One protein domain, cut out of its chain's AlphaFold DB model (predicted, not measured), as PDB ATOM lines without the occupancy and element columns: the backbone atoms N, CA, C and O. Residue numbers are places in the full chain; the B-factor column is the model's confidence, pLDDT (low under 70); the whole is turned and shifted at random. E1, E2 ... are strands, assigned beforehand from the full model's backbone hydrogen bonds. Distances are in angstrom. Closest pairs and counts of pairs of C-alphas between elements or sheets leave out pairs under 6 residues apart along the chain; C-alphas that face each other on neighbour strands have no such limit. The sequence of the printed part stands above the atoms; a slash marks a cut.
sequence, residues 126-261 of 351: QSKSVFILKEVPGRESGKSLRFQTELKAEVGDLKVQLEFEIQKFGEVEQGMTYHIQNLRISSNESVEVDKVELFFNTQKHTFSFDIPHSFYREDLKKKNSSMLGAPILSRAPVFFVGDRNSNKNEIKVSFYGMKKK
ATOM      1  N   GLN A 126     -22.487   0.991  29.823       78.31
ATOM      2  CA  GLN A 126     -23.771   1.300  29.198       78.31
ATOM      3  C   GLN A 126     -24.910   1.061  30.183       78.31
ATOM      4  O   GLN A 126     -24.931   0.063  30.912       78.31
ATOM      5  N   SER A 127     -25.895   1.952  30.178       78.06
ATOM      6  CA  SER A 127     -27.152   1.764  30.888       78.06
ATOM      7  C   SER A 127     -27.914   0.568  30.325       78.06
ATOM      8  O   SER A 127     -27.759   0.174  29.160       78.06
ATOM      9  N   LYS A 128     -28.814   0.001  31.134       81.62
ATOM     10  CA  LYS A 128     -29.891  -0.823  30.575       81.62
ATOM     11  C   LYS A 128     -30.728   0.052  29.638       81.62
ATOM     12  O   LYS A 128     -30.938   1.237  29.912       81.62
ATOM     13  N   SER A 129     -31.171  -0.537  28.531       81.25
ATOM     14  CA  SER A 129     -32.059   0.124  27.581       81.25
ATOM     15  C   SER A 129     -33.375   0.493  28.248       81.25
ATOM     16  O   SER A 129     -33.981  -0.336  28.930       81.25
ATOM     17  N   VAL A 130     -33.834   1.717  28.018       82.06
ATOM     18  CA  VAL A 130     -35.135   2.199  28.464       82.06
ATOM     19  C   VAL A 130     -36.032   2.328  27.244       82.06
ATOM     20  O   VAL A 130     -35.809   3.175  26.387       82.06
ATOM     21  N   PHE A 131     -37.052   1.480  27.155       83.75
ATOM     22  CA  PHE A 131     -38.028   1.547  26.073       83.75
ATOM     23  C   PHE A 131     -39.178   2.477  26.451       83.75
ATOM     24  O   PHE A 131     -39.795   2.338  27.512       83.75
ATOM     25  N   ILE A 132     -39.505   3.400  25.554       80.12
ATOM     26  CA  ILE A 132     -40.657   4.286  25.682       80.12
ATOM     27  C   ILE A 132     -41.892   3.507  25.215       80.12
ATOM     28  O   ILE A 132     -42.330   3.614  24.075       80.12
ATOM     29  N   LEU A 133     -42.427   2.672  26.109       73.62
ATOM     30  CA  LEU A 133     -43.592   1.815  25.838       73.62
ATOM     31  C   LEU A 133     -44.938   2.493  26.146       73.62
ATOM     32  O   LEU A 133     -45.989   1.883  25.974       73.62
ATOM     33  N   LYS A 134     -44.917   3.722  26.673       72.00
ATOM     34  CA  LYS A 134     -46.101   4.461  27.129       72.00
ATOM     35  C   LYS A 134     -46.269   5.739  26.322       72.00
ATOM     36  O   LYS A 134     -45.277   6.330  25.897       72.00
ATOM     37  N   GLU A 135     -47.513   6.190  26.185       81.31
ATOM     38  CA  GLU A 135     -47.799   7.516  25.646       81.31
ATOM     39  C   GLU A 135     -47.073   8.578  26.475       81.31
ATOM     40  O   GLU A 135     -47.291   8.720  27.682       81.31
ATOM     41  N   VAL A 136     -46.168   9.301  25.820       84.94
ATOM     42  CA  VAL A 136     -45.441  10.401  26.442       84.94
ATOM     43  C   VAL A 136     -46.360  11.627  26.464       84.94
ATOM     44  O   VAL A 136     -46.830  12.029  25.397       84.94
ATOM     45  N   PRO A 137     -46.612  12.249  27.633       84.44
ATOM     46  CA  PRO A 137     -47.435  13.444  27.729       84.44
ATOM     47  C   PRO A 137     -46.914  14.556  26.817       84.44
ATOM     48  O   PRO A 137     -45.708  14.803  26.751       84.44
ATOM     49  N   GLY A 138     -47.835  15.233  26.132       85.38
ATOM     50  CA  GLY A 138     -47.533  16.421  25.336       85.38
ATOM     51  C   GLY A 138     -47.099  17.601  26.199       85.38
ATOM     52  O   GLY A 138     -47.489  17.699  27.369       85.38
ATOM     53  N   ARG A 139     -46.337  18.521  25.603       84.56
ATOM     54  CA  ARG A 139     -45.893  19.778  26.220       84.56
ATOM     55  C   ARG A 139     -47.036  20.545  26.879       84.56
ATOM     56  O   ARG A 139     -46.893  21.003  28.011       84.56
ATOM     57  N   GLU A 140     -48.183  20.583  26.211       82.88
ATOM     58  CA  GLU A 140     -49.395  21.296  26.647       82.88
ATOM     59  C   GLU A 140     -49.901  20.831  28.022       82.88
ATOM     60  O   GLU A 140     -50.548  21.581  28.744       82.88
ATOM     61  N   SER A 141     -49.608  19.582  28.400       84.12
ATOM     62  CA  SER A 141     -50.059  19.011  29.670       84.12
ATOM     63  C   SER A 141     -49.262  19.499  30.882       84.12
ATOM     64  O   SER A 141     -49.679  19.254  32.014       84.12
ATOM     65  N   GLY A 142     -48.083  20.098  30.666       82.56
ATOM     66  CA  GLY A 142     -47.128  20.421  31.729       82.56
ATOM     67  C   GLY A 142     -46.548  19.196  32.454       82.56
ATOM     68  O   GLY A 142     -45.829  19.356  33.437       82.56
ATOM     69  N   LYS A 143     -46.849  17.972  31.998       84.75
ATOM     70  CA  LYS A 143     -46.380  16.714  32.598       84.75
ATOM     71  C   LYS A 143     -45.219  16.127  31.798       84.75
ATOM     72  O   LYS A 143     -45.157  16.286  30.581       84.75
ATOM     73  N   SER A 144     -44.340  15.400  32.481       84.62
ATOM     74  CA  SER A 144     -43.262  14.593  31.902       84.62
ATOM     75  C   SER A 144     -43.348  13.150  32.417       84.62
ATOM     76  O   SER A 144     -43.935  12.891  33.472       84.62
ATOM     77  N   LEU A 145     -42.792  12.191  31.671       84.31
ATOM     78  CA  LEU A 145     -42.541  10.845  32.193       84.31
ATOM     79  C   LEU A 145     -41.133  10.783  32.749       84.31
ATOM     80  O   LEU A 145     -40.174  11.111  32.056       84.31
ATOM     81  N   ARG A 146     -41.024  10.305  33.982       85.44
ATOM     82  CA  ARG A 146     -39.747  10.047  34.626       85.44
ATOM     83  C   ARG A 146     -39.316   8.608  34.390       85.44
ATOM     84  O   ARG A 146     -40.100   7.683  34.605       85.44
ATOM     85  N   PHE A 147     -38.063   8.437  33.998       82.38
ATOM     86  CA  PHE A 147     -37.411   7.146  33.860       82.38
ATOM     87  C   PHE A 147     -36.266   7.025  34.847       82.38
ATOM     88  O   PHE A 147     -35.571   8.001  35.106       82.38
ATOM     89  N   GLN A 148     -36.077   5.810  35.358       82.94
ATOM     90  CA  GLN A 148     -34.958   5.444  36.211       82.94
ATOM     91  C   GLN A 148     -34.358   4.137  35.694       82.94
ATOM     92  O   GLN A 148     -35.093   3.186  35.415       82.94
ATOM     93  N   THR A 149     -33.040   4.092  35.530       80.56
ATOM     94  CA  THR A 149     -32.329   2.892  35.075       80.56
ATOM     95  C   THR A 149     -30.988   2.746  35.782       80.56
ATOM     96  O   THR A 149     -30.427   3.713  36.290       80.56
ATOM     97  N   GLU A 150     -30.487   1.519  35.822       79.50
ATOM     98  CA  GLU A 150     -29.181   1.173  36.379       79.50
ATOM     99  C   GLU A 150     -28.195   0.886  35.241       79.50
ATOM    100  O   GLU A 150     -28.587   0.526  34.119       79.50
ATOM    101  N   LEU A 151     -26.899   0.998  35.532       78.12
ATOM    102  CA  LEU A 151     -25.861   0.502  34.631       78.12
ATOM    103  C   LEU A 151     -25.977  -1.019  34.448       78.12
ATOM    104  O   LEU A 151     -26.388  -1.746  35.354       78.12
ATOM    105  N   LYS A 152     -25.643  -1.515  33.249       68.44
ATOM    106  CA  LYS A 152     -25.603  -2.963  32.974       68.44
ATOM    107  C   LYS A 152     -24.473  -3.665  33.726       68.44
ATOM    108  O   LYS A 152     -24.608  -4.848  34.017       68.44
ATOM    109  N   ALA A 153     -23.388  -2.948  33.998       65.62
ATOM    110  CA  ALA A 153     -22.210  -3.439  34.696       65.62
ATOM    111  C   ALA A 153     -21.903  -2.530  35.890       65.62
ATOM    112  O   ALA A 153     -22.097  -1.315  35.809       65.62
ATOM    113  N   GLU A 154     -21.445  -3.131  36.988       64.50
ATOM    114  CA  GLU A 154     -20.962  -2.392  38.153       64.50
ATOM    115  C   GLU A 154     -19.565  -1.819  37.854       64.50
ATOM    116  O   GLU A 154     -18.720  -2.487  37.252       64.50
ATOM    117  N   VAL A 155     -19.317  -0.573  38.260       67.12
ATOM    118  CA  VAL A 155     -17.989   0.060  38.182       67.12
ATOM    119  C   VAL A 155     -17.270  -0.260  39.497       67.12
ATOM    120  O   VAL A 155     -17.292   0.529  40.440       67.12
ATOM    121  N   GLY A 156     -16.721  -1.469  39.634       76.62
ATOM    122  CA  GLY A 156     -16.321  -1.982  40.954       76.62
ATOM    123  C   GLY A 156     -17.549  -2.151  41.860       76.62
ATOM    124  O   GLY A 156     -18.518  -2.756  41.433       76.62
ATOM    125  N   ASP A 157     -17.551  -1.568  43.064       77.81
ATOM    126  CA  ASP A 157     -18.703  -1.602  43.998       77.81
ATOM    127  C   ASP A 157     -19.703  -0.435  43.806       77.81
ATOM    128  O   ASP A 157     -20.562  -0.164  44.661       77.81
ATOM    129  N   LEU A 158     -19.564   0.330  42.717       76.31
ATOM    130  CA  LEU A 158     -20.396   1.501  42.452       76.31
ATOM    131  C   LEU A 158     -21.777   1.099  41.938       76.31
ATOM    132  O   LEU A 158     -21.926   0.466  40.891       76.31
ATOM    133  N   LYS A 159     -22.803   1.566  42.646       80.88
ATOM    134  CA  LYS A 159     -24.203   1.477  42.239       80.88
ATOM    135  C   LYS A 159     -24.615   2.813  41.669       80.88
ATOM    136  O   LYS A 159     -24.856   3.744  42.429       80.88
ATOM    137  N   VAL A 160     -24.706   2.887  40.348       80.50
ATOM    138  CA  VAL A 160     -25.076   4.108  39.633       80.50
ATOM    139  C   VAL A 160     -26.507   3.995  39.121       80.50
ATOM    140  O   VAL A 160     -26.881   3.006  38.483       80.50
ATOM    141  N   GLN A 161     -27.297   5.028  39.391       82.50
ATOM    142  CA  GLN A 161     -28.645   5.194  38.875       82.50
ATOM    143  C   GLN A 161     -28.718   6.441  38.004       82.50
ATOM    144  O   GLN A 161     -28.154   7.488  38.314       82.50
ATOM    145  N   LEU A 162     -29.439   6.309  36.903       83.06
ATOM    146  CA  LEU A 162     -29.734   7.386  35.981       83.06
ATOM    147  C   LEU A 162     -31.215   7.727  36.090       83.06
ATOM    148  O   LEU A 162     -32.048   6.830  35.978       83.06
ATOM    149  N   GLU A 163     -31.532   9.009  36.234       85.19
ATOM    150  CA  GLU A 163     -32.892   9.538  36.142       85.19
ATOM    151  C   GLU A 163     -32.975  10.557  35.003       85.19
ATOM    152  O   GLU A 163     -32.062  11.354  34.809       85.19
ATOM    153  N   PHE A 164     -34.060  10.546  34.236       86.62
ATOM    154  CA  PHE A 164     -34.363  11.615  33.282       86.62
ATOM    155  C   PHE A 164     -35.864  11.763  33.088       86.62
ATOM    156  O   PHE A 164     -36.647  10.858  33.385       86.62
ATOM    157  N   GLU A 165     -36.264  12.916  32.568       88.19
ATOM    158  CA  GLU A 165     -37.647  13.211  32.233       88.19
ATOM    159  C   GLU A 165     -37.797  13.382  30.725       88.19
ATOM    160  O   GLU A 165     -36.982  14.042  30.084       88.19
ATOM    161  N   ILE A 166     -38.854  12.803  30.161       88.88
ATOM    162  CA  ILE A 166     -39.208  12.962  28.751       88.88
ATOM    163  C   ILE A 166     -40.586  13.601  28.608       88.88
ATOM    164  O   ILE A 166     -41.504  13.347  29.395       88.88
ATOM    165  N   GLN A 167     -40.747  14.392  27.561       88.75
ATOM    166  CA  GLN A 167     -42.007  15.008  27.178       88.75
ATOM    167  C   GLN A 167     -42.150  14.966  25.655       88.75
ATOM    168  O   GLN A 167     -41.160  15.093  24.940       88.75
ATOM    169  N   LYS A 168     -43.364  14.788  25.128       89.06
ATOM    170  CA  LYS A 168     -43.615  14.934  23.692       89.06
ATOM    171  C   LYS A 168     -43.627  16.429  23.385       89.06
ATOM    172  O   LYS A 168     -44.417  17.173  23.965       89.06
ATOM    173  N   PHE A 169     -42.744  16.861  22.497       87.88
ATOM    174  CA  PHE A 169     -42.597  18.266  22.132       87.88
ATOM    175  C   PHE A 169     -43.456  18.645  20.928       87.88
ATOM    176  O   PHE A 169     -44.010  19.738  20.894       87.88
ATOM    177  N   GLY A 170     -43.588  17.742  19.960       88.50
ATOM    178  CA  GLY A 170     -44.311  18.003  18.725       88.50
ATOM    179  C   GLY A 170     -44.262  16.822  17.766       88.50
ATOM    180  O   GLY A 170     -44.000  15.680  18.152       88.50
ATOM    181  N   GLU A 171     -44.550  17.110  16.505       89.06
ATOM    182  CA  GLU A 171     -44.624  16.129  15.431       89.06
ATOM    183  C   GLU A 171     -44.063  16.751  14.150       89.06
ATOM    184  O   GLU A 171     -44.377  17.893  13.818       89.06
ATOM    185  N   VAL A 172     -43.198  16.006  13.468       87.81
ATOM    186  CA  VAL A 172     -42.590  16.350  12.179       87.81
ATOM    187  C   VAL A 172     -42.918  15.251  11.168       87.81
ATOM    188  O   VAL A 172     -43.422  14.190  11.538       87.81
ATOM    189  N   GLU A 173     -42.647  15.480   9.883       86.75
ATOM    190  CA  GLU A 173     -42.945  14.508   8.820       86.75
ATOM    191  C   GLU A 173     -42.314  13.132   9.098       86.75
ATOM    192  O   GLU A 173     -42.941  12.095   8.887       86.75
ATOM    193  N   GLN A 174     -41.105  13.137   9.658       84.56
ATOM    194  CA  GLN A 174     -40.313  11.952   9.981       84.56
ATOM    195  C   GLN A 174     -40.738  11.260  11.288       84.56
ATOM    196  O   GLN A 174     -40.304  10.137  11.537       84.56
ATOM    197  N   GLY A 175     -41.568  11.896  12.128       87.31
ATOM    198  CA  GLY A 175     -42.093  11.275  13.341       87.31
ATOM    199  C   GLY A 175     -42.337  12.212  14.522       87.31
ATOM    200  O   GLY A 175     -42.595  13.403  14.369       87.31
ATOM    201  N   MET A 176     -42.306  11.655  15.731       85.00
ATOM    202  CA  MET A 176     -42.594  12.401  16.959       85.00
ATOM    203  C   MET A 176     -41.333  13.058  17.498       85.00
ATOM    204  O   MET A 176     -40.310  12.391  17.632       85.00
ATOM    205  N   THR A 177     -41.411  14.335  17.875       86.69
ATOM    206  CA  THR A 177     -40.302  14.998  18.564       86.69
ATOM    207  C   THR A 177     -40.452  14.853  20.073       86.69
ATOM    208  O   THR A 177     -41.498  15.162  20.653       86.69
ATOM    209  N   TYR A 178     -39.399  14.373  20.725       87.56
ATOM    210  CA  TYR A 178     -39.327  14.202  22.170       87.56
ATOM    211  C   TYR A 178     -38.328  15.177  22.764       87.56
ATOM    212  O   TYR A 178     -37.268  15.395  22.197       87.56
ATOM    213  N   HIS A 179     -38.667  15.719  23.923       85.94
ATOM    214  CA  HIS A 179     -37.845  16.593  24.737       85.94
ATOM    215  C   HIS A 179     -37.360  15.807  25.956       85.94
ATOM    216  O   HIS A 179     -38.175  15.429  26.801       85.94
ATOM    217  N   ILE A 180     -36.054  15.544  26.033       84.31
ATOM    218  CA  ILE A 180     -35.406  14.965  27.215       84.31
ATOM    219  C   ILE A 180     -34.805  16.095  28.044       84.31
ATOM    220  O   ILE A 180     -34.069  16.939  27.530       84.31
ATOM    221  N   GLN A 181     -35.110  16.089  29.337       81.50
ATOM    222  CA  GLN A 181     -34.666  17.090  30.298       81.50
ATOM    223  C   GLN A 181     -34.323  16.447  31.640       81.50
ATOM    224  O   GLN A 181     -34.671  15.296  31.913       81.50
ATOM    225  N   ASN A 182     -33.672  17.225  32.508       77.31
ATOM    226  CA  ASN A 182     -33.379  16.834  33.886       77.31
ATOM    227  C   ASN A 182     -32.632  15.490  33.993       77.31
ATOM    228  O   ASN A 182     -32.885  14.734  34.927       77.31
ATOM    229  N   LEU A 183     -31.731  15.192  33.050       80.25
ATOM    230  CA  LEU A 183     -30.860  14.020  33.123       80.25
ATOM    231  C   LEU A 183     -29.983  14.134  34.378       80.25
ATOM    232  O   LEU A 183     -29.301  15.139  34.555       80.25
ATOM    233  N   ARG A 184     -30.032  13.138  35.259       79.62
ATOM    234  CA  ARG A 184     -29.379  13.095  36.573       79.62
ATOM    235  C   ARG A 184     -28.676  11.759  36.749       79.62
ATOM    236  O   ARG A 184     -29.228  10.720  36.394       79.62
ATOM    237  N   ILE A 185     -27.504  11.788  37.371       77.44
ATOM    238  CA  ILE A 185     -26.791  10.592  37.827       77.44
ATOM    239  C   ILE A 185     -26.727  10.644  39.350       77.44
ATOM    240  O   ILE A 185     -26.319  11.663  39.910       77.44
ATOM    241  N   SER A 186     -27.103   9.555  40.015       77.12
ATOM    242  CA  SER A 186     -26.795   9.321  41.426       77.12
ATOM    243  C   SER A 186     -25.960   8.063  41.582       77.12
ATOM    244  O   SER A 186     -26.012   7.139  40.769       77.12
ATOM    245  N   SER A 187     -25.168   8.041  42.644       78.00
ATOM    246  CA  SER A 187     -24.327   6.908  42.994       78.00
ATOM    247  C   SER A 187     -24.273   6.745  44.512       78.00
ATOM    248  O   SER A 187     -24.561   7.681  45.256       78.00
ATOM    249  N   ASN A 188     -23.918   5.552  44.992       75.50
ATOM    250  CA  ASN A 188     -23.640   5.306  46.413       75.50
ATOM    251  C   ASN A 188     -22.316   5.931  46.899       75.50
ATOM    252  O   ASN A 188     -22.088   5.995  48.108       75.50
ATOM    253  N   GLU A 189     -21.468   6.372  45.975       78.31
ATOM    254  CA  GLU A 189     -20.152   6.991  46.183       78.31
ATOM    255  C   GLU A 189     -19.946   8.106  45.148       78.31
ATOM    256  O   GLU A 189     -20.587   8.075  44.094       78.31
ATOM    257  N   SER A 190     -19.013   9.037  45.384       74.69
ATOM    258  CA  SER A 190     -18.648  10.013  44.349       74.69
ATOM    259  C   SER A 190     -18.066   9.307  43.129       74.69
ATOM    260  O   SER A 190     -17.143   8.490  43.224       74.69
ATOM    261  N   VAL A 191     -18.603   9.645  41.963       77.12
ATOM    262  CA  VAL A 191     -18.109   9.166  40.672       77.12
ATOM    263  C   VAL A 191     -17.718  10.347  39.813       77.12
ATOM    264  O   VAL A 191     -18.363  11.387  39.869       77.12
ATOM    265  N   GLU A 192     -16.643  10.173  39.064       75.62
ATOM    266  CA  GLU A 192     -16.172  11.070  38.019       75.62
ATOM    267  C   GLU A 192     -16.522  10.427  36.680       75.62
ATOM    268  O   GLU A 192     -16.343   9.220  36.519       75.62
ATOM    269  N   VAL A 193     -17.069  11.214  35.753       75.69
ATOM    270  CA  VAL A 193     -17.431  10.775  34.400       75.69
ATOM    271  C   VAL A 193     -16.902  11.800  33.413       75.69
ATOM    272  O   VAL A 193     -17.148  12.993  33.592       75.69
ATOM    273  N   ASP A 194     -16.225  11.331  32.369       69.12
ATOM    274  CA  ASP A 194     -15.615  12.202  31.364       69.12
ATOM    275  C   ASP A 194     -16.616  12.562  30.256       69.12
ATOM    276  O   ASP A 194     -16.687  13.703  29.805       69.12
ATOM    277  N   LYS A 195     -17.440  11.601  29.820       73.25
ATOM    278  CA  LYS A 195     -18.457  11.834  28.783       73.25
ATOM    279  C   LYS A 195     -19.678  10.943  28.987       73.25
ATOM    280  O   LYS A 195     -19.556   9.785  29.391       73.25
ATOM    281  N   VAL A 196     -20.858  11.478  28.672       77.69
ATOM    282  CA  VAL A 196     -22.107  10.714  28.575       77.69
ATOM    283  C   VAL A 196     -22.682  10.865  27.182       77.69
ATOM    284  O   VAL A 196     -22.846  11.957  26.664       77.69
ATOM    285  N   GLU A 197     -23.049   9.764  26.556       80.56
ATOM    286  CA  GLU A 197     -23.739   9.792  25.272       80.56
ATOM    287  C   GLU A 197     -25.132   9.215  25.455       80.56
ATOM    288  O   GLU A 197     -25.291   8.128  26.008       80.56
ATOM    289  N   LEU A 198     -26.145   9.940  24.995       82.81
ATOM    290  CA  LEU A 198     -27.509   9.445  24.953       82.81
ATOM    291  C   LEU A 198     -27.834   9.037  23.527       82.81
ATOM    292  O   LEU A 198     -27.730   9.815  22.583       82.81
ATOM    293  N   PHE A 199     -28.253   7.794  23.388       81.94
ATOM    294  CA  PHE A 199     -28.717   7.228  22.143       81.94
ATOM    295  C   PHE A 199     -30.228   7.138  22.201       81.94
ATOM    296  O   PHE A 199     -30.777   6.575  23.150       81.94
ATOM    297  N   PHE A 200     -30.884   7.670  21.181       82.75
ATOM    298  CA  PHE A 200     -32.302   7.482  20.935       82.75
ATOM    299  C   PHE A 200     -32.446   6.664  19.652       82.75
ATOM    300  O   PHE A 200     -32.134   7.135  18.558       82.75
ATOM    301  N   ASN A 201     -32.883   5.414  19.774       83.12
ATOM    302  CA  ASN A 201     -32.786   4.402  18.726       83.12
ATOM    303  C   ASN A 201     -31.331   4.274  18.232       83.12
ATOM    304  O   ASN A 201     -30.446   3.883  18.992       83.12
ATOM    305  N   THR A 202     -31.085   4.612  16.966       72.31
ATOM    306  CA  THR A 202     -29.755   4.673  16.343       72.31
ATOM    307  C   THR A 202     -29.171   6.086  16.315       72.31
ATOM    308  O   THR A 202     -27.998   6.245  15.984       72.31
ATOM    309  N   GLN A 203     -29.955   7.115  16.655       71.62
ATOM    310  CA  GLN A 203     -29.481   8.495  16.692       71.62
ATOM    311  C   GLN A 203     -28.664   8.716  17.961       71.62
ATOM    312  O   GLN A 203     -29.113   8.423  19.071       71.62
ATOM    313  N   LYS A 204     -27.455   9.240  17.788       73.56
ATOM    314  CA  LYS A 204     -26.515   9.524  18.867       73.56
ATOM    315  C   LYS A 204     -26.538  11.011  19.187       73.56
ATOM    316  O   LYS A 204     -26.349  11.827  18.289       73.56
ATOM    317  N   HIS A 205     -26.684  11.347  20.462       68.06
ATOM    318  CA  HIS A 205     -26.456  12.688  20.977       68.06
ATOM    319  C   HIS A 205     -25.390  12.639  22.068       68.06
ATOM    320  O   HIS A 205     -25.497  11.883  23.037       68.06
ATOM    321  N   THR A 206     -24.334  13.423  21.893       62.56
ATOM    322  CA  THR A 206     -23.189  13.425  22.804       62.56
ATOM    323  C   THR A 206     -23.333  14.556  23.811       62.56
ATOM    324  O   THR A 206     -23.474  15.710  23.424       62.56
ATOM    325  N   PHE A 207     -23.240  14.223  25.096       64.44
ATOM    326  CA  PHE A 207     -23.039  15.172  26.183       64.44
ATOM    327  C   PHE A 207     -21.607  15.014  26.700       64.44
ATOM    328  O   PHE A 207     -21.291  14.108  27.476       64.44
ATOM    329  N   SER A 208     -20.710  15.881  26.250       51.69
ATOM    330  CA  SER A 208     -19.408  16.011  26.904       51.69
ATOM    331  C   SER A 208     -19.597  16.835  28.175       51.69
ATOM    332  O   SER A 208     -20.281  17.857  28.136       51.69
ATOM    333  N   PHE A 209     -19.039  16.385  29.301       53.22
ATOM    334  CA  PHE A 209     -18.909  17.244  30.477       53.22
ATOM    335  C   PHE A 209     -17.519  17.849  30.445       53.22
ATOM    336  O   PHE A 209     -16.528  17.132  30.330       53.22
ATOM    337  N   ASP A 210     -17.446  19.167  30.594       39.88
ATOM    338  CA  ASP A 210     -16.198  19.937  30.532       39.88
ATOM    339  C   ASP A 210     -15.165  19.516  31.604       39.88
ATOM    340  O   ASP A 210     -13.990  19.907  31.587       39.88
ATOM    341  N   ILE A 211     -15.615  18.764  32.609       40.47
ATOM    342  CA  ILE A 211     -14.879  18.402  33.813       40.47
ATOM    343  C   ILE A 211     -15.442  17.070  34.306       40.47
ATOM    344  O   ILE A 211     -16.663  16.911  34.250       40.47
ATOM    345  N   PRO A 212     -14.618  16.197  34.902       44.72
ATOM    346  CA  PRO A 212     -15.021  15.271  35.954       44.72
ATOM    347  C   PRO A 212     -16.154  15.800  36.829       44.72
ATOM    348  O   PRO A 212     -15.922  16.472  37.834       44.72
ATOM    349  N   HIS A 213     -17.400  15.544  36.452       49.41
ATOM    350  CA  HIS A 213     -18.507  15.918  37.307       49.41
ATOM    351  C   HIS A 213     -18.523  14.897  38.422       49.41
ATOM    352  O   HIS A 213     -18.663  13.700  38.187       49.41
ATOM    353  N   SER A 214     -18.297  15.375  39.634       44.59
ATOM    354  CA  SER A 214     -18.489  14.583  40.828       44.59
ATOM    355  C   SER A 214     -19.979  14.443  41.080       44.59
ATOM    356  O   SER A 214     -20.675  15.419  41.367       44.59
ATOM    357  N   PHE A 215     -20.479  13.224  40.956       52.59
ATOM    358  CA  PHE A 215     -21.887  12.949  41.194       52.59
ATOM    359  C   PHE A 215     -22.123  12.627  42.663       52.59
ATOM    360  O   PHE A 215     -21.446  11.787  43.251       52.59
ATOM    361  N   TYR A 216     -23.084  13.340  43.248       51.78
ATOM    362  CA  TYR A 216     -23.399  13.288  44.667       51.78
ATOM    363  C   TYR A 216     -23.833  11.888  45.122       51.78
ATOM    364  O   TYR A 216     -24.587  11.182  44.443       51.78
ATOM    365  N   ARG A 217     -23.400  11.551  46.338       48.59
ATOM    366  CA  ARG A 217     -23.849  10.398  47.109       48.59
ATOM    367  C   ARG A 217     -25.274  10.620  47.602       48.59
ATOM    368  O   ARG A 217     -25.481  11.195  48.668       48.59
ATOM    369  N   GLU A 218     -26.259  10.127  46.867       49.97
ATOM    370  CA  GLU A 218     -27.605   9.995  47.420       49.97
ATOM    371  C   GLU A 218     -27.719   8.638  48.115       49.97
ATOM    372  O   GLU A 218     -27.247   7.620  47.606       49.97
ATOM    373  N   ASP A 219     -28.308   8.607  49.311       48.16
ATOM    374  CA  ASP A 219     -28.521   7.356  50.033       48.16
ATOM    375  C   ASP A 219     -29.598   6.537  49.300       48.16
ATOM    376  O   ASP A 219     -30.791   6.610  49.606       48.16
ATOM    377  N   LEU A 220     -29.165   5.758  48.299       47.88
ATOM    378  CA  LEU A 220     -30.002   4.958  47.389       47.88
ATOM    379  C   LEU A 220     -30.954   3.992  48.121       47.88
ATOM    380  O   LEU A 220     -31.855   3.410  47.517       47.88
ATOM    381  N   LYS A 221     -30.767   3.792  49.432       45.84
ATOM    382  CA  LYS A 221     -31.626   2.963  50.285       45.84
ATOM    383  C   LYS A 221     -33.038   3.529  50.454       45.84
ATOM    384  O   LYS A 221     -33.958   2.762  50.743       45.84
ATOM    385  N   LYS A 222     -33.261   4.833  50.252       51.50
ATOM    386  CA  LYS A 222     -34.611   5.417  50.275       51.50
ATOM    387  C   LYS A 222     -35.249   5.296  48.892       51.50
ATOM    388  O   LYS A 222     -35.229   6.223  48.101       51.50
ATOM    389  N   LYS A 223     -35.902   4.159  48.639       44.16
ATOM    390  CA  LYS A 223     -36.574   3.787  47.371       44.16
ATOM    391  C   LYS A 223     -37.584   4.809  46.798       44.16
ATOM    392  O   LYS A 223     -38.051   4.608  45.686       44.16
ATOM    393  N   ASN A 224     -37.919   5.867  47.546       46.47
ATOM    394  CA  ASN A 224     -38.863   6.930  47.186       46.47
ATOM    395  C   ASN A 224     -38.315   8.354  47.441       46.47
ATOM    396  O   ASN A 224     -39.089   9.310  47.364       46.47
ATOM    397  N   SER A 225     -37.030   8.538  47.787       46.53
ATOM    398  CA  SER A 225     -36.472   9.894  47.808       46.53
ATOM    399  C   SER A 225     -36.283  10.336  46.365       46.53
ATOM    400  O   SER A 225     -35.518   9.753  45.606       46.53
ATOM    401  N   SER A 226     -37.053  11.337  45.957       49.94
ATOM    402  CA  SER A 226     -36.848  12.012  44.685       49.94
ATOM    403  C   SER A 226     -35.385  12.451  44.578       49.94
ATOM    404  O   SER A 226     -34.936  13.126  45.509       49.94
ATOM    405  N   MET A 227     -34.711  12.163  43.454       51.34
ATOM    406  CA  MET A 227     -33.300  12.503  43.180       51.34
ATOM    407  C   MET A 227     -33.031  14.014  43.050       51.34
ATOM    408  O   MET A 227     -32.182  14.469  42.281       51.34
ATOM    409  N   LEU A 228     -33.785  14.844  43.774       49.78
ATOM    410  CA  LEU A 228     -33.822  16.298  43.672       49.78
ATOM    411  C   LEU A 228     -32.465  16.953  43.969       49.78
ATOM    412  O   LEU A 228     -32.278  18.090  43.533       49.78
ATOM    413  N   GLY A 229     -31.549  16.250  44.647       48.22
ATOM    414  CA  GLY A 229     -30.181  16.696  44.933       48.22
ATOM    415  C   GLY A 229     -29.117  16.260  43.915       48.22
ATOM    416  O   GLY A 229     -28.027  16.822  43.923       48.22
ATOM    417  N   ALA A 230     -29.405  15.306  43.022       53.97
ATOM    418  CA  ALA A 230     -28.453  14.904  41.985       53.97
ATOM    419  C   ALA A 230     -28.252  16.040  40.959       53.97
ATOM    420  O   ALA A 230     -29.237  16.685  40.567       53.97
ATOM    421  N   PRO A 231     -27.010  16.307  40.509       54.78
ATOM    422  CA  PRO A 231     -26.748  17.368  39.547       54.78
ATOM    423  C   PRO A 231     -27.419  17.046  38.206       54.78
ATOM    424  O   PRO A 231     -27.458  15.899  37.757       54.78
ATOM    425  N   ILE A 232     -27.972  18.084  37.577       59.03
ATOM    426  CA  ILE A 232     -28.534  17.992  36.230       59.03
ATOM    427  C   ILE A 232     -27.365  18.025  35.243       59.03
ATOM    428  O   ILE A 232     -26.648  19.020  35.194       59.03
ATOM    429  N   LEU A 233     -27.213  16.956  34.465       60.72
ATOM    430  CA  LEU A 233     -26.158  16.772  33.471       60.72
ATOM    431  C   LEU A 233     -26.244  17.783  32.330       60.72
ATOM    432  O   LEU A 233     -25.251  18.364  31.921       60.72
ATOM    433  N   SER A 234     -27.450  17.999  31.816       58.31
ATOM    434  CA  SER A 234     -27.693  18.963  30.753       58.31
ATOM    435  C   SER A 234     -28.940  19.765  31.074       58.31
ATOM    436  O   SER A 234     -30.007  19.210  31.354       58.31
ATOM    437  N   ARG A 235     -28.796  21.090  31.029       52.78
ATOM    438  CA  ARG A 235     -29.932  22.016  30.992       52.78
ATOM    439  C   ARG A 235     -30.383  22.308  29.568       52.78
ATOM    440  O   ARG A 235     -31.505  22.779  29.398       52.78
ATOM    441  N   ALA A 236     -29.519  22.062  28.581       56.12
ATOM    442  CA  ALA A 236     -29.891  22.197  27.188       56.12
ATOM    443  C   ALA A 236     -30.931  21.109  26.879       56.12
ATOM    444  O   ALA A 236     -30.654  19.925  27.111       56.12
ATOM    445  N   PRO A 237     -32.136  21.496  26.434       63.06
ATOM    446  CA  PRO A 237     -33.153  20.534  26.057       63.06
ATOM    447  C   PRO A 237     -32.621  19.698  24.899       63.06
ATOM    448  O   PRO A 237     -32.089  20.249  23.936       63.06
ATOM    449  N   VAL A 238     -32.771  18.377  24.985       77.31
ATOM    450  CA  VAL A 238     -32.370  17.509  23.876       77.31
ATOM    451  C   VAL A 238     -33.586  16.990  23.162       77.31
ATOM    452  O   VAL A 238     -34.478  16.388  23.768       77.31
ATOM    453  N   PHE A 239     -33.602  17.266  21.864       81.06
ATOM    454  CA  PHE A 239     -34.685  16.908  20.980       81.06
ATOM    455  C   PHE A 239     -34.305  15.695  20.149       81.06
ATOM    456  O   PHE A 239     -33.263  15.679  19.500       81.06
ATOM    457  N   PHE A 240     -35.181  14.699  20.149       83.94
ATOM    458  CA  PHE A 240     -35.045  13.506  19.319       83.94
ATOM    459  C   PHE A 240     -36.266  13.339  18.445       83.94
ATOM    460  O   PHE A 240     -37.380  13.605  18.897       83.94
ATOM    461  N   VAL A 241     -36.067  12.848  17.223       84.31
ATOM    462  CA  VAL A 241     -37.164  12.417  16.355       84.31
ATOM    463  C   VAL A 241     -37.282  10.903  16.473       84.31
ATOM    464  O   VAL A 241     -36.402  10.172  16.022       84.31
ATOM    465  N   GLY A 242     -38.354  10.431  17.102       82.12
ATOM    466  CA  GLY A 242     -38.675   9.011  17.146       82.12
ATOM    467  C   GLY A 242     -39.612   8.583  16.037       82.12
ATOM    468  O   GLY A 242     -40.394   9.378  15.517       82.12
ATOM    469  N   ASP A 243     -39.536   7.300  15.699       80.38
ATOM    470  CA  ASP A 243     -40.368   6.703  14.660       80.38
ATOM    471  C   ASP A 243     -41.835   6.712  15.114       80.38
ATOM    472  O   ASP A 243     -42.169   6.216  16.195       80.38
ATOM    473  N   ARG A 244     -42.701   7.294  14.272       78.06
ATOM    474  CA  ARG A 244     -44.147   7.432  14.496       78.06
ATOM    475  C   ARG A 244     -44.832   6.078  14.700       78.06
ATOM    476  O   ARG A 244     -45.795   5.998  15.456       78.06
ATOM    477  N   ASN A 245     -44.341   5.037  14.033       75.38
ATOM    478  CA  ASN A 245     -44.962   3.713  14.006       75.38
ATOM    479  C   ASN A 245     -44.243   2.702  14.908       75.38
ATOM    480  O   ASN A 245     -44.715   1.576  15.076       75.38
ATOM    481  N   SER A 246     -43.112   3.088  15.502       74.62
ATOM    482  CA  SER A 246     -42.376   2.216  16.406       74.62
ATOM    483  C   SER A 246     -42.950   2.294  17.813       74.62
ATOM    484  O   SER A 246     -42.876   3.312  18.500       74.62
ATOM    485  N   ASN A 247     -43.429   1.155  18.305       70.31
ATOM    486  CA  ASN A 247     -43.694   0.941  19.727       70.31
ATOM    487  C   ASN A 247     -42.408   0.679  20.541       70.31
ATOM    488  O   ASN A 247     -42.485   0.240  21.686       70.31
ATOM    489  N   LYS A 248     -41.226   0.895  19.949       77.00
ATOM    490  CA  LYS A 248     -39.914   0.564  20.518       77.00
ATOM    491  C   LYS A 248     -38.917   1.710  20.364       77.00
ATOM    492  O   LYS A 248     -37.759   1.467  20.040       77.00
ATOM    493  N   ASN A 249     -39.344   2.946  20.613       83.81
ATOM    494  CA  ASN A 249     -38.377   4.025  20.789       83.81
ATOM    495  C   ASN A 249     -37.506   3.707  22.019       83.81
ATOM    496  O   ASN A 249     -38.014   3.565  23.134       83.81
ATOM    497  N   GLU A 250     -36.211   3.509  21.799       88.12
ATOM    498  CA  GLU A 250     -35.251   3.031  22.793       88.12
ATOM    499  C   GLU A 250     -34.307   4.159  23.190       88.12
ATOM    500  O   GLU A 250     -33.700   4.790  22.335       88.12
ATOM    501  N   ILE A 251     -34.133   4.375  24.490       86.44
ATOM    502  CA  ILE A 251     -33.091   5.245  25.026       86.44
ATOM    503  C   ILE A 251     -31.998   4.379  25.646       86.44
ATOM    504  O   ILE A 251     -32.274   3.517  26.486       86.44
ATOM    505  N   LYS A 252     -30.746   4.628  25.267       86.50
ATOM    506  CA  LYS A 252     -29.557   4.101  25.946       86.50
ATOM    507  C   LYS A 252     -28.677   5.255  26.376       86.50
ATOM    508  O   LYS A 252     -28.579   6.250  25.668       86.50
ATOM    509  N   VAL A 253     -28.007   5.099  27.508       84.44
ATOM    510  CA  VAL A 253     -27.017   6.064  27.971       84.44
ATOM    511  C   VAL A 253     -25.691   5.355  28.162       84.44
ATOM    512  O   VAL A 253     -25.606   4.352  28.862       84.44
ATOM    513  N   SER A 254     -24.670   5.863  27.501       83.38
ATOM    514  CA  SER A 254     -23.311   5.345  27.519       83.38
ATOM    515  C   SER A 254     -22.432   6.291  28.320       83.38
ATOM    516  O   SER A 254     -22.553   7.504  28.183       83.38
ATOM    517  N   PHE A 255     -21.550   5.741  29.139       82.25
ATOM    518  CA  PHE A 255     -20.652   6.475  30.018       82.25
ATOM    519  C   PHE A 255     -19.212   6.136  29.660       82.25
ATOM    520  O   PHE A 255     -18.880   4.981  29.383       82.25
ATOM    521  N   TYR A 256     -18.376   7.161  29.696       80.19
ATOM    522  CA  TYR A 256     -16.976   7.127  29.312       80.19
ATOM    523  C   TYR A 256     -16.139   7.758  30.419       80.19
ATOM    524  O   TYR A 256     -16.553   8.752  31.021       80.19
ATOM    525  N   GLY A 257     -14.980   7.174  30.689       76.75
ATOM    526  CA  GLY A 257     -14.070   7.568  31.751       76.75
ATOM    527  C   GLY A 257     -14.648   7.428  33.156       76.75
ATOM    528  O   GLY A 257     -14.149   8.061  34.086       76.75
ATOM    529  N   MET A 258     -15.722   6.647  33.338       81.50
ATOM    530  CA  MET A 258     -16.384   6.568  34.638       81.50
ATOM    531  C   MET A 258     -15.500   5.845  35.653       81.50
ATOM    532  O   MET A 258     -15.156   4.674  35.476       81.50
ATOM    533  N   LYS A 259     -15.182   6.521  36.755       82.62
ATOM    534  CA  LYS A 259     -14.374   5.963  37.843       82.62
ATOM    535  C   LYS A 259     -14.841   6.465  39.202       82.62
ATOM    536  O   LYS A 259     -15.439   7.536  39.324       82.62
ATOM    537  N   LYS A 260     -14.546   5.688  40.248       81.88
ATOM    538  CA  LYS A 260     -14.738   6.134  41.631       81.88
ATOM    539  C   LYS A 260     -13.824   7.328  41.878       81.88
ATOM    540  O   LYS A 260     -12.607   7.208  41.751       81.88
ATOM    541  N   LYS A 261     -14.410   8.459  42.251       78.75
ATOM    542  CA  LYS A 261     -13.653   9.618  42.708       78.75
ATOM    543  C   LYS A 261     -13.329   9.380  44.176       78.75
ATOM    544  O   LYS A 261     -14.230   9.159  44.985       78.75
TER     545      LYS A 261
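What this domain is: This is residues 126 to 261 of the 351 residues of the protein "Cytochrome c domain-containing protein" of Bdellovibrionaceae bacterium (UniProt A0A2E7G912). What is the main shape? Two antiparallel sheets stand face to face as an elongated sandwich, one ordered E1, E8, E5, E6, the other E2, E3, E4, E7 and twisted, with the long bent hairpin E3 and E4. What is it made of? The printed part has 136 residues, with no named helix and eight strands, E1 to E8 along the chain: all strand, with 60 residues, under half, in named elements. How large is it? It is compact, with a radius of gyration of the C-alphas of 15.0 A, and spans 45 by 28 by 24 A.

How they stand to each other: Which sheet holds the first strand? E1, residues 130 to 132, is antiparallel to E8, residues 249 to 256, with N 130 and O 251 within hydrogen-bond range at 2.8 A. E8 is also antiparallel to E5, residues 195 to 200 (N 197 to O 254, 2.8 A), which forms a hairpin with E6, residues 203 to 208 (N 198 to O 205, 2.8 A). What makes the other? E2, residues 145 to 150, E3, residues 160 to 172, and E4, residues 175 to 187, form a meander, each the antiparallel neighbour of the one before, with N 147 and O 164, and N 167 and O 179, at 2.9 A. E4 is antiparallel to E7, residues 238 to 242, with N 178 and O 240 at 2.8 A. How do the sheets meet? Their facing parts are 8.7 A centre to centre, with strands at 33 degrees; the closest C-alphas of E5 and E7, Phe 200 and Phe 240, are 6.8 A apart.

Where its parts are: Where does E1 begin? C-alpha 130 is at (-35.135, 2.199, 28.464). Which strands are longest? E3 and E4 each measure 34.8 A from first to last C-alpha; E3 bends at residue 169 by 60 degrees, and E4 bends at residue 182 by 50 degrees. Where does E8 end? After 23.2 A, at C-alpha 256, (-16.976, 7.127, 29.312).

The domain as a whole: Which links are long? E1 to E2, 12 residues, and E6 to E7, 29 residues, are long, and the printed part has no cut. Where is confidence low? Residues 152 to 155, 194 and 205 to 237 have pLDDT under 70.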